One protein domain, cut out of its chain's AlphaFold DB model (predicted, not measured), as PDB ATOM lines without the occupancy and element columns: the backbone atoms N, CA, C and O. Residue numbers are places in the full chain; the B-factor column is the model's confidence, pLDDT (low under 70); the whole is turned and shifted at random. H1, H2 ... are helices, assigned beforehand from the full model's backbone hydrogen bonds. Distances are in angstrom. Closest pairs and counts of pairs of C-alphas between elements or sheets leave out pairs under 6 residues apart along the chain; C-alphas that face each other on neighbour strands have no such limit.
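This is residues 3 to 90 of the 197 residues of the protein "(diamondback moth) hypothetical protein" of Plutella xylostella (UniProt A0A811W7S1). One long helix, H5, makes the longest axis; H3 packs along its first half, H1 stands crosswise beyond H3, and residues 78 to 90 stick out. The printed part has 88 residues with five named helices, H1 to H5: all helix. It is loose, radius of gyration of the C-alphas 15.5 A, spanning 52 by 31 by 21 A.

H5, residues 57 to 89, runs 48.0 A from C-alpha 57 at (-39.310, -23.114, -14.504) to C-alpha 89 at (-2.828, -48.710, 3.432). H3 is residues 41 to 47, H4 51 to 54, H2 33 to 36. H1, residues 6 to 23, spans 25.4 A.

H5, with residues 59 to 70 alone, touches H3, closest C-alphas Ser 66 and Phe 43, 4.9 A, at a shallow tilt of 11 degrees, opposite ways. H1, with residues 10 to 14 alone, only just touches H3, with 3 pairs of C-alphas within 8 A, the closest Glu 11 and Leu 47, 6.5 A, about perpendicular at 81 degrees. H2 and H4 touch no helix. Every O i to N i+4 pair is within hydrogen-bond range in H5, 13 of 14 in H1, 1 of 3 in H3 beside 3 of 4 O i to N i+3.

The printed part has no cut and no long link. Residues 18 to 20 and 22 to 23 have pLDDT under 70.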
ATOM      1  N   ARG A   3     -36.017 -41.730  -8.075       94.25
ATOM      2  CA  ARG A   3     -37.200 -42.609  -8.219       94.25
ATOM      3  C   ARG A   3     -37.545 -43.392  -6.945       94.25
ATOM      4  O   ARG A   3     -38.656 -43.876  -6.820       94.25
ATOM      5  N   GLY A   4     -36.577 -43.547  -6.044       95.19
ATOM      6  CA  GLY A   4     -36.734 -44.266  -4.783       95.19
ATOM      7  C   GLY A   4     -37.181 -43.384  -3.619       95.19
ATOM      8  O   GLY A   4     -37.156 -43.873  -2.502       95.19
ATOM      9  N   GLY A   5     -37.549 -42.118  -3.848       95.12
ATOM     10  CA  GLY A   5     -38.111 -41.263  -2.798       95.12
ATOM     11  C   GLY A   5     -37.163 -40.216  -2.202       95.12
ATOM     12  O   GLY A   5     -37.530 -39.549  -1.237       95.12
ATOM     13  N   LEU A   6     -35.957 -40.033  -2.760       94.56
ATOM     14  CA  LEU A   6     -34.957 -39.117  -2.186       94.56
ATOM     15  C   LEU A   6     -35.499 -37.690  -1.994       94.56
ATOM     16  O   LEU A   6     -35.208 -37.058  -0.985       94.56
ATOM     17  N   LEU A   7     -36.271 -37.161  -2.945       93.44
ATOM     18  CA  LEU A   7     -36.755 -35.782  -2.847       93.44
ATOM     19  C   LEU A   7     -37.717 -35.615  -1.665       93.44
ATOM     20  O   LEU A   7     -37.594 -34.671  -0.892       93.44
ATOM     21  N   GLN A   8     -38.608 -36.588  -1.477       94.19
ATOM     22  CA  GLN A   8     -39.547 -36.636  -0.363       94.19
ATOM     23  C   GLN A   8     -38.809 -36.724   0.978       94.19
ATOM     24  O   GLN A   8     -39.180 -36.039   1.934       94.19
ATOM     25  N   GLU A   9     -37.741 -37.525   1.051       93.81
ATOM     26  CA  GLU A   9     -36.880 -37.614   2.235       93.81
ATOM     27  C   GLU A   9     -36.216 -36.270   2.556       93.81
ATOM     28  O   GLU A   9     -36.265 -35.815   3.702       93.81
ATOM     29  N   LEU A  10     -35.639 -35.612   1.544       92.12
ATOM     30  CA  LEU A  10     -34.962 -34.324   1.690       92.12
ATOM     31  C   LEU A  10     -35.925 -33.224   2.132       92.12
ATOM     32  O   LEU A  10     -35.600 -32.459   3.036       92.12
ATOM     33  N   GLU A  11     -37.125 -33.167   1.561       90.88
ATOM     34  CA  GLU A  11     -38.157 -32.215   1.964       90.88
ATOM     35  C   GLU A  11     -38.678 -32.477   3.375       90.88
ATOM     36  O   GLU A  11     -38.834 -31.544   4.163       90.88
ATOM     37  N   ALA A  12     -38.930 -33.739   3.731       90.56
ATOM     38  CA  ALA A  12     -39.375 -34.098   5.073       90.56
ATOM     39  C   ALA A  12     -38.299 -33.795   6.124       90.56
ATOM     40  O   ALA A  12     -38.610 -33.355   7.235       90.56
ATOM     41  N   PHE A  13     -37.029 -34.027   5.794       88.81
ATOM     42  CA  PHE A  13     -35.902 -33.646   6.636       88.81
ATOM     43  C   PHE A  13     -35.781 -32.119   6.736       88.81
ATOM     44  O   PHE A  13     -35.707 -31.582   7.841       88.81
ATOM     45  N   HIS A  14     -35.857 -31.406   5.611       85.56
ATOM     46  CA  HIS A  14     -35.816 -29.948   5.566       85.56
ATOM     47  C   HIS A  14     -36.936 -29.320   6.401       85.56
ATOM     48  O   HIS A  14     -36.660 -28.499   7.268       85.56
ATOM     49  N   ARG A  15     -38.190 -29.758   6.244       83.56
ATOM     50  CA  ARG A  15     -39.310 -29.273   7.067       83.56
ATOM     51  C   ARG A  15     -39.033 -29.479   8.558       83.56
ATOM     52  O   ARG A  15     -39.128 -28.535   9.327       83.56
ATOM     53  N   ARG A  16     -38.617 -30.677   8.975       79.94
ATOM     54  CA  ARG A  16     -38.393 -30.984  10.402       79.94
ATOM     55  C   ARG A  16     -37.218 -30.227  11.024       79.94
ATOM     56  O   ARG A  16     -37.318 -29.792  12.167       79.94
ATOM     57  N   HIS A  17     -36.111 -30.086  10.299       72.62
ATOM     58  CA  HIS A  17     -34.855 -29.581  10.861       72.62
ATOM     59  C   HIS A  17     -34.573 -28.113  10.518       72.62
ATOM     60  O   HIS A  17     -33.949 -27.418  11.319       72.62
ATOM     61  N   ASN A  18     -35.064 -27.611   9.382       68.69
ATOM     62  CA  ASN A  18     -34.885 -26.215   8.986       68.69
ATOM     63  C   ASN A  18     -35.952 -25.291   9.591       68.69
ATOM     64  O   ASN A  18     -35.616 -24.150   9.886       68.69
ATOM     65  N   LEU A  19     -37.178 -25.762   9.879       64.50
ATOM     66  CA  LEU A  19     -38.168 -24.950  10.615       64.50
ATOM     67  C   LEU A  19     -37.667 -24.580  12.017       64.50
ATOM     68  O   LEU A  19     -37.757 -23.420  12.403       64.50
ATOM     69  N   ARG A  20     -37.079 -25.534  12.753       67.50
ATOM     70  CA  ARG A  20     -36.489 -25.263  14.077       67.50
ATOM     71  C   ARG A  20     -35.324 -24.272  13.978       67.50
ATOM     72  O   ARG A  20     -35.280 -23.308  14.730       67.50
ATOM     73  N   ARG A  21     -34.432 -24.449  12.996       70.75
ATOM     74  CA  ARG A  21     -33.322 -23.515  12.742       70.75
ATOM     75  C   ARG A  21     -33.809 -22.093  12.419       70.75
ATOM     76  O   ARG A  21     -33.217 -21.130  12.895       70.75
ATOM     77  N   LEU A  22     -34.868 -21.965  11.613       68.62
ATOM     78  CA  LEU A  22     -35.479 -20.678  11.268       68.62
ATOM     79  C   LEU A  22     -36.129 -20.013  12.490       68.62
ATOM     80  O   LEU A  22     -35.972 -18.809  12.660       68.62
ATOM     81  N   GLN A  23     -36.787 -20.784  13.365       68.19
ATOM     82  CA  GLN A  23     -37.323 -20.284  14.640       68.19
ATOM     83  C   GLN A  23     -36.221 -19.775  15.580       68.19
ATOM     84  O   GLN A  23     -36.416 -18.791  16.283       68.19
ATOM     85  N   GLU A  24     -35.053 -20.418  15.565       75.62
ATOM     86  CA  GLU A  24     -33.878 -20.037  16.359       75.62
ATOM     87  C   GLU A  24     -32.995 -18.972  15.672       75.62
ATOM     88  O   GLU A  24     -31.980 -18.557  16.232       75.62
ATOM     89  N   GLY A  25     -33.350 -18.523  14.460       74.19
ATOM     90  CA  GLY A  25     -32.638 -17.476  13.718       74.19
ATOM     91  C   GLY A  25     -31.216 -17.842  13.268       74.19
ATOM     92  O   GLY A  25     -30.424 -16.952  12.960       74.19
ATOM     93  N   GLN A  26     -30.856 -19.128  13.235       74.75
ATOM     94  CA  GLN A  26     -29.483 -19.551  12.939       74.75
ATOM     95  C   GLN A  26     -29.253 -19.780  11.435       74.75
ATOM     96  O   GLN A  26     -30.110 -20.349  10.758       74.75
ATOM     97  N   PRO A  27     -28.092 -19.405  10.867       73.25
ATOM     98  CA  PRO A  27     -27.732 -19.766   9.493       73.25
ATOM     99  C   PRO A  27     -27.486 -21.282   9.356       73.25
ATOM    100  O   PRO A  27     -27.214 -21.954  10.355       73.25
ATOM    101  N   PRO A  28     -27.595 -21.863   8.147       73.69
ATOM    102  CA  PRO A  28     -27.438 -23.299   7.984       73.69
ATOM    103  C   PRO A  28     -25.953 -23.657   8.077       73.69
ATOM    104  O   PRO A  28     -25.144 -23.184   7.281       73.69
ATOM    105  N   ASP A  29     -25.587 -24.506   9.040       81.69
ATOM    106  CA  ASP A  29     -24.207 -24.968   9.216       81.69
ATOM    107  C   ASP A  29     -23.989 -26.338   8.553       81.69
ATOM    108  O   ASP A  29     -24.086 -27.398   9.175       81.69
ATOM    109  N   TYR A  30     -23.643 -26.310   7.264       82.88
ATOM    110  CA  TYR A  30     -23.311 -27.501   6.470       82.88
ATOM    111  C   TYR A  30     -21.948 -28.125   6.801       82.88
ATOM    112  O   TYR A  30     -21.480 -29.015   6.084       82.88
ATOM    113  N   THR A  31     -21.283 -27.673   7.868       84.62
ATOM    114  CA  THR A  31     -19.999 -28.215   8.325       84.62
ATOM    115  C   THR A  31     -20.138 -29.182   9.495       84.62
ATOM    116  O   THR A  31     -19.130 -29.737   9.928       84.62
ATOM    117  N   LYS A  32     -21.361 -29.438   9.986       84.50
ATOM    118  CA  LYS A  32     -21.589 -30.263  11.179       84.50
ATOM    119  C   LYS A  32     -22.653 -31.341  10.987       84.50
ATOM    120  O   LYS A  32     -23.715 -31.107  10.416       84.50
ATOM    121  N   GLY A  33     -22.373 -32.518  11.545       86.06
ATOM    122  CA  GLY A  33     -23.336 -33.606  11.703       86.06
ATOM    123  C   GLY A  33     -23.999 -34.042  10.395       86.06
ATOM    124  O   GLY A  33     -23.371 -34.101   9.339       86.06
ATOM    125  N   ILE A  34     -25.300 -34.332  10.471       84.69
ATOM    126  CA  ILE A  34     -26.093 -34.827   9.337       84.69
ATOM    127  C   ILE A  34     -26.160 -33.837   8.160       84.69
ATOM    128  O   ILE A  34     -26.361 -34.253   7.022       84.69
ATOM    129  N   PHE A  35     -25.905 -32.546   8.382       83.81
ATOM    130  CA  PHE A  35     -25.882 -31.543   7.315       83.81
ATOM    131  C   PHE A  35     -24.676 -31.684   6.369       83.81
ATOM    132  O   PHE A  35     -24.688 -31.127   5.274       83.81
ATOM    133  N   GLN A  36     -23.656 -32.467   6.738       88.38
ATOM    134  CA  GLN A  36     -22.512 -32.770   5.869       88.38
ATOM    135  C   GLN A  36     -22.804 -33.864   4.829       88.38
ATOM    136  O   GLN A  36     -21.953 -34.128   3.972       88.38
ATOM    137  N   THR A  37     -23.971 -34.512   4.906       89.94
ATOM    138  CA  THR A  37     -24.372 -35.591   3.993       89.94
ATOM    139  C   THR A  37     -24.436 -35.115   2.540       89.94
ATOM    140  O   THR A  37     -24.859 -33.997   2.234       89.94
ATOM    141  N   LEU A  38     -23.984 -35.978   1.626       90.00
ATOM    142  CA  LEU A  38     -24.085 -35.735   0.188       90.00
ATOM    143  C   LEU A  38     -25.541 -35.873  -0.250       90.00
ATOM    144  O   LEU A  38     -26.171 -36.888   0.027       90.00
ATOM    145  N   GLY A  39     -26.047 -34.869  -0.959       87.88
ATOM    146  CA  GLY A  39     -27.433 -34.811  -1.413       87.88
ATOM    147  C   GLY A  39     -28.331 -33.918  -0.561       87.88
ATOM    148  O   GLY A  39     -29.432 -33.628  -1.004       87.88
ATOM    149  N   PHE A  40     -27.888 -33.422   0.601       89.81
ATOM    150  CA  PHE A  40     -28.653 -32.413   1.344       89.81
ATOM    151  C   PHE A  40     -28.232 -30.989   0.977       89.81
ATOM    152  O   PHE A  40     -29.028 -30.219   0.447       89.81
ATOM    153  N   LYS A  41     -26.957 -30.640   1.195       90.56
ATOM    154  CA  LYS A  41     -26.441 -29.291   0.900       90.56
ATOM    155  C   LYS A  41     -26.532 -28.930  -0.584       90.56
ATOM    156  O   LYS A  41     -26.750 -27.773  -0.914       90.56
ATOM    157  N   GLU A  42     -26.398 -29.914  -1.478       94.94
ATOM    158  CA  GLU A  42     -26.522 -29.695  -2.921       94.94
ATOM    159  C   GLU A  42     -27.941 -29.298  -3.341       94.94
ATOM    160  O   GLU A  42     -28.086 -28.647  -4.368       94.94
ATOM    161  N   PHE A  43     -28.954 -29.650  -2.542       93.75
ATOM    162  CA  PHE A  43     -30.363 -29.326  -2.771       93.75
ATOM    163  C   PHE A  43     -30.838 -28.129  -1.940       93.75
ATOM    164  O   PHE A  43     -32.025 -27.822  -1.963       93.75
ATOM    165  N   HIS A  44     -29.950 -27.446  -1.205       89.75
ATOM    166  CA  HIS A  44     -30.347 -26.384  -0.278       89.75
ATOM    167  C   HIS A  44     -31.216 -25.313  -0.941       89.75
ATOM    168  O   HIS A  44     -32.317 -25.055  -0.462       89.75
ATOM    169  N   GLU A  45     -30.744 -24.750  -2.052       91.00
ATOM    170  CA  GLU A  45     -31.443 -23.685  -2.777       91.00
ATOM    171  C   GLU A  45     -32.832 -24.137  -3.244       91.00
ATOM    172  O   GLU A  45     -33.805 -23.412  -3.075       91.00
ATOM    173  N   TYR A  46     -32.949 -25.366  -3.759       93.94
ATOM    174  CA  TYR A  46     -34.235 -25.934  -4.170       93.94
ATOM    175  C   TYR A  46     -35.184 -26.149  -2.981       93.94
ATOM    176  O   TYR A  46     -36.370 -25.842  -3.060       93.94
ATOM    177  N   LEU A  47     -34.670 -26.665  -1.861       90.94
ATOM    178  CA  LEU A  47     -35.469 -26.961  -0.667       90.94
ATOM    179  C   LEU A  47     -35.955 -25.697   0.056       90.94
ATOM    180  O   LEU A  47     -36.945 -25.769   0.783       90.94
ATOM    181  N   MET A  48     -35.268 -24.568  -0.130       88.19
ATOM    182  CA  MET A  48     -35.638 -23.266   0.430       88.19
ATOM    183  C   MET A  48     -36.719 -22.533  -0.375       88.19
ATOM    184  O   MET A  48     -37.265 -21.556   0.136       88.19
ATOM    185  N   LEU A  49     -37.036 -22.978  -1.597       91.31
ATOM    186  CA  LEU A  49     -38.101 -22.373  -2.395       91.31
ATOM    187  C   LEU A  49     -39.480 -22.575  -1.740       91.31
ATOM    188  O   LEU A  49     -39.737 -23.651  -1.184       91.31
ATOM    189  N   PRO A  50     -40.389 -21.590  -1.870       89.31
ATOM    190  CA  PRO A  50     -41.810 -21.794  -1.616       89.31
ATOM    191  C   PRO A  50     -42.354 -22.974  -2.427       89.31
ATOM    192  O   PRO A  50     -41.891 -23.249  -3.537       89.31
ATOM    193  N   GLU A  51     -43.348 -23.675  -1.887       87.38
ATOM    194  CA  GLU A  51     -43.888 -24.893  -2.505       87.38
ATOM    195  C   GLU A  51     -44.478 -24.609  -3.897       87.38
ATOM    196  O   GLU A  51     -44.327 -25.402  -4.827       87.38
ATOM    197  N   GLU A  52     -45.067 -23.426  -4.066       89.88
ATOM    198  CA  GLU A  52     -45.640 -22.935  -5.316       89.88
ATOM    199  C   GLU A  52     -44.560 -22.698  -6.384       89.88
ATOM    200  O   GLU A  52     -44.780 -22.935  -7.573       89.88
ATOM    201  N   GLU A  53     -43.362 -22.276  -5.966       92.00
ATOM    202  CA  GLU A  53     -42.246 -21.966  -6.863       92.00
ATOM    203  C   GLU A  53     -41.422 -23.196  -7.245       92.00
ATOM    204  O   GLU A  53     -40.759 -23.189  -8.283       92.00
ATOM    205  N   LYS A  54     -41.481 -24.290  -6.481       90.44
ATOM    206  CA  LYS A  54     -40.756 -25.527  -6.824       90.44
ATOM    207  C   LYS A  54     -41.177 -26.123  -8.165       90.44
ATOM    208  O   LYS A  54     -40.350 -26.738  -8.837       90.44
ATOM    209  N   SER A  55     -42.442 -25.934  -8.544       92.31
ATOM    210  CA  SER A  55     -42.985 -26.395  -9.830       92.31
ATOM    211  C   SER A  55     -42.727 -25.416 -10.982       92.31
ATOM    212  O   SER A  55     -42.934 -25.779 -12.141       92.31
ATOM    213  N   SER A  56     -42.260 -24.199 -10.682       95.69
ATOM    214  CA  SER A  56     -41.918 -23.192 -11.689       95.69
ATOM    215  C   SER A  56     -40.709 -23.610 -12.534       95.69
ATOM    216  O   SER A  56     -39.935 -24.494 -12.158       95.69
ATOM    217  N   GLU A  57     -40.496 -22.924 -13.658       95.75
ATOM    218  CA  GLU A  57     -39.310 -23.114 -14.504       95.75
ATOM    219  C   GLU A  57     -38.003 -22.910 -13.714       95.75
ATOM    220  O   GLU A  57     -37.056 -23.692 -13.834       95.75
ATOM    221  N   GLN A  58     -37.967 -21.905 -12.833       94.81
ATOM    222  CA  GLN A  58     -36.823 -21.653 -11.960       94.81
ATOM    223  C   GLN A  58     -36.609 -22.794 -10.957       94.81
ATOM    224  O   GLN A  58     -35.470 -23.221 -10.751       94.81
ATOM    225  N   GLY A  59     -37.687 -23.313 -10.363       95.94
ATOM    226  CA  GLY A  59     -37.637 -24.445  -9.437       95.94
ATOM    227  C   GLY A  59     -37.098 -25.714 -10.096       95.94
ATOM    228  O   GLY A  59     -36.196 -26.358  -9.558       95.94
ATOM    229  N   GLN A  60     -37.558 -26.022 -11.309       96.12
ATOM    230  CA  GLN A  60     -37.068 -27.162 -12.093       96.12
ATOM    231  C   GLN A  60     -35.582 -27.019 -12.448       96.12
ATOM    232  O   GLN A  60     -34.814 -27.971 -12.301       96.12
ATOM    233  N   LYS A  61     -35.145 -25.813 -12.827       97.12
ATOM    234  CA  LYS A  61     -33.733 -25.527 -13.110       97.12
ATOM    235  C   LYS A  61     -32.844 -25.706 -11.876       97.12
ATOM    236  O   LYS A  61     -31.756 -26.277 -11.966       97.12
ATOM    237  N   LEU A  62     -33.299 -25.238 -10.713       97.00
ATOM    238  CA  LEU A  62     -32.588 -25.430  -9.447       97.00
ATOM    239  C   LEU A  62     -32.523 -26.908  -9.056       97.00
ATOM    240  O   LEU A  62     -31.474 -27.363  -8.595       97.00
ATOM    241  N   LEU A  63     -33.592 -27.671  -9.286       96.38
ATOM    242  CA  LEU A  63     -33.614 -29.111  -9.043       96.38
ATOM    243  C   LEU A  63     -32.586 -29.848  -9.910       96.38
ATOM    244  O   LEU A  63     -31.804 -30.645  -9.391       96.38
ATOM    245  N   GLU A  64     -32.544 -29.563 -11.210       97.25
ATOM    246  CA  GLU A  64     -31.585 -30.181 -12.131       97.25
ATOM    247  C   GLU A  64     -30.138 -29.871 -11.726       97.25
ATOM    248  O   GLU A  64     -29.313 -30.779 -11.581       97.25
ATOM    249  N   MET A  65     -29.850 -28.603 -11.418       97.62
ATOM    250  CA  MET A  65     -28.535 -28.190 -10.931       97.62
ATOM    251  C   MET A  65     -28.168 -28.876  -9.606       97.62
ATOM    252  O   MET A  65     -27.024 -29.296  -9.420       97.62
ATOM    253  N   SER A  66     -29.134 -29.047  -8.699       96.56
ATOM    254  CA  SER A  66     -28.942 -29.755  -7.426       96.56
ATOM    255  C   SER A  66     -28.563 -31.223  -7.647       96.56
ATOM    256  O   SER A  66     -27.623 -31.739  -7.033       96.56
ATOM    257  N   ILE A  67     -29.237 -31.894  -8.585       97.00
ATOM    258  CA  ILE A  67     -28.959 -33.286  -8.960       97.00
ATOM    259  C   ILE A  67     -27.545 -33.421  -9.534       97.00
ATOM    260  O   ILE A  67     -26.808 -34.343  -9.165       97.00
ATOM    261  N   ASP A  68     -27.138 -32.516 -10.417       97.69
ATOM    262  CA  ASP A  68     -25.815 -32.568 -11.034       97.69
ATOM    263  C   ASP A  68     -24.691 -32.247 -10.051       97.69
ATOM    264  O   ASP A  68     -23.656 -32.931 -10.051       97.69
ATOM    265  N   ASN A  69     -24.920 -31.299  -9.144       96.81
ATOM    266  CA  ASN A  69     -24.022 -31.028  -8.027       96.81
ATOM    267  C   ASN A  69     -23.868 -32.262  -7.131       96.81
ATOM    268  O   ASN A  69     -22.736 -32.639  -6.817       96.81
ATOM    269  N   MET A  70     -24.964 -32.955  -6.800       96.25
ATOM    270  CA  MET A  70     -24.918 -34.199  -6.024       96.25
ATOM    271  C   MET A  70     -24.103 -35.275  -6.750       96.25
ATOM    272  O   MET A  70     -23.179 -35.841  -6.166       96.25
ATOM    273  N   LYS A  71     -24.359 -35.524  -8.043       96.88
ATOM    274  CA  LYS A  71     -23.569 -36.485  -8.840       96.88
ATOM    275  C   LYS A  71     -22.079 -36.127  -8.832       96.88
ATOM    276  O   LYS A  71     -21.220 -37.004  -8.710       96.88
ATOM    277  N   MET A  72     -21.751 -34.843  -8.983       97.31
ATOM    278  CA  MET A  72     -20.370 -34.365  -8.974       97.31
ATOM    279  C   MET A  72     -19.709 -34.578  -7.611       97.31
ATOM    280  O   MET A  72     -18.571 -35.058  -7.555       97.31
ATOM    281  N   ALA A  73     -20.409 -34.255  -6.528       95.31
ATOM    282  CA  ALA A  73     -19.928 -34.438  -5.168       95.31
ATOM    283  C   ALA A  73     -19.699 -35.925  -4.851       95.31
ATOM    284  O   ALA A  73     -18.627 -36.270  -4.354       95.31
ATOM    285  N   THR A  74     -20.603 -36.820  -5.267       96.56
ATOM    286  CA  THR A  74     -20.443 -38.281  -5.140       96.56
ATOM    287  C   THR A  74     -19.215 -38.796  -5.891       96.56
ATOM    288  O   THR A  74     -18.417 -39.546  -5.331       96.56
ATOM    289  N   ARG A  75     -18.972 -38.336  -7.129       97.44
ATOM    290  CA  ARG A  75     -17.749 -38.702  -7.875       97.44
ATOM    291  C   ARG A  75     -16.476 -38.223  -7.176       97.44
ATOM    292  O   ARG A  75     -15.490 -38.956  -7.111       97.44
ATOM    293  N   ARG A  76     -16.471 -36.987  -6.664       96.44
ATOM    294  CA  ARG A  76     -15.334 -36.441  -5.901       96.44
ATOM    295  C   ARG A  76     -15.103 -37.234  -4.617       96.44
ATOM    296  O   ARG A  76     -13.951 -37.494  -4.275       96.44
ATOM    297  N   TYR A  77     -16.176 -37.639  -3.945       96.81
ATOM    298  CA  TYR A  77     -16.119 -38.448  -2.736       96.81
ATOM    299  C   TYR A  77     -15.510 -39.825  -2.999       96.81
ATOM    300  O   TYR A  77     -14.515 -40.155  -2.359       96.81
ATOM    301  N   ALA A  78     -15.986 -40.558  -4.011       96.88
ATOM    302  CA  ALA A  78     -15.411 -41.850  -4.398       96.88
ATOM    303  C   ALA A  78     -13.909 -41.742  -4.729       96.88
ATOM    304  O   ALA A  78     -13.087 -42.506  -4.224       96.88
ATOM    305  N   ARG A  79     -13.504 -40.717  -5.497       97.06
ATOM    306  CA  ARG A  79     -12.079 -40.449  -5.780       97.06
ATOM    307  C   ARG A  79     -11.276 -40.175  -4.510       97.06
ATOM    308  O   ARG A  79     -10.141 -40.633  -4.391       97.06
ATOM    309  N   ARG A  80     -11.847 -39.422  -3.564       96.56
ATOM    310  CA  ARG A  80     -11.209 -39.135  -2.276       96.56
ATOM    311  C   ARG A  80     -11.082 -40.395  -1.428       96.56
ATOM    312  O   ARG A  80     -10.016 -40.580  -0.857       96.56
ATOM    313  N   GLN A  81     -12.103 -41.250  -1.367       96.00
ATOM    314  CA  GLN A  81     -12.028 -42.531  -0.661       96.00
ATOM    315  C   GLN A  81     -10.908 -43.394  -1.235       96.00
ATOM    316  O   GLN A  81     -10.013 -43.769  -0.489       96.00
ATOM    317  N   ASN A  82     -10.858 -43.579  -2.557       94.44
ATOM    318  CA  ASN A  82      -9.792 -44.350  -3.203       94.44
ATOM    319  C   ASN A  82      -8.401 -43.784  -2.893       94.44
ATOM    320  O   ASN A  82      -7.488 -44.531  -2.550       94.44
ATOM    321  N   LYS A  83      -8.240 -42.456  -2.959       93.81
ATOM    322  CA  LYS A  83      -6.981 -41.792  -2.595       93.81
ATOM    323  C   LYS A  83      -6.620 -42.008  -1.122       93.81
ATOM    324  O   LYS A  83      -5.462 -42.257  -0.817       93.81
ATOM    325  N   MET A  84      -7.588 -41.895  -0.214       93.44
ATOM    326  CA  MET A  84      -7.371 -42.082   1.221       93.44
ATOM    327  C   MET A  84      -7.021 -43.533   1.552       93.44
ATOM    328  O   MET A  84      -6.105 -43.752   2.334       93.44
ATOM    329  N   THR A  85      -7.710 -44.507   0.955       91.50
ATOM    330  CA  THR A  85      -7.437 -45.935   1.148       91.50
ATOM    331  C   THR A  85      -6.032 -46.278   0.666       91.50
ATOM    332  O   THR A  85      -5.242 -46.794   1.449       91.50
ATOM    333  N   ARG A  86      -5.668 -45.900  -0.568       90.50
ATOM    334  CA  ARG A  86      -4.309 -46.121  -1.093       90.50
ATOM    335  C   ARG A  86      -3.249 -45.419  -0.247       90.50
ATOM    336  O   ARG A  86      -2.307 -46.059   0.199       90.50
ATOM    337  N   GLY A  87      -3.456 -44.141   0.067       88.31
ATOM    338  CA  GLY A  87      -2.536 -43.359   0.893       88.31
ATOM    339  C   GLY A  87      -2.318 -43.940   2.293       88.31
ATOM    340  O   GLY A  87      -1.201 -43.929   2.793       88.31
ATOM    341  N   ARG A  88      -3.373 -44.460   2.934       88.00
ATOM    342  CA  ARG A  88      -3.290 -45.014   4.295       88.00
ATOM    343  C   ARG A  88      -2.738 -46.433   4.345       88.00
ATOM    344  O   ARG A  88      -2.063 -46.747   5.319       88.00
ATOM    345  N   PHE A  89      -3.080 -47.270   3.367       88.50
ATOM    346  CA  PHE A  89      -2.828 -48.710   3.432       88.50
ATOM    347  C   PHE A  89      -1.800 -49.224   2.431       88.50
ATOM    348  O   PHE A  89      -1.306 -50.314   2.641       88.50
ATOM    349  N   LEU A  90      -1.481 -48.508   1.352       87.75
ATOM    350  CA  LEU A  90      -0.571 -49.012   0.310       87.75
ATOM    351  C   LEU A  90       0.639 -48.103   0.089       87.75
ATOM    352  O   LEU A  90       1.714 -48.603  -0.219       87.75
TER     353      LEU A  90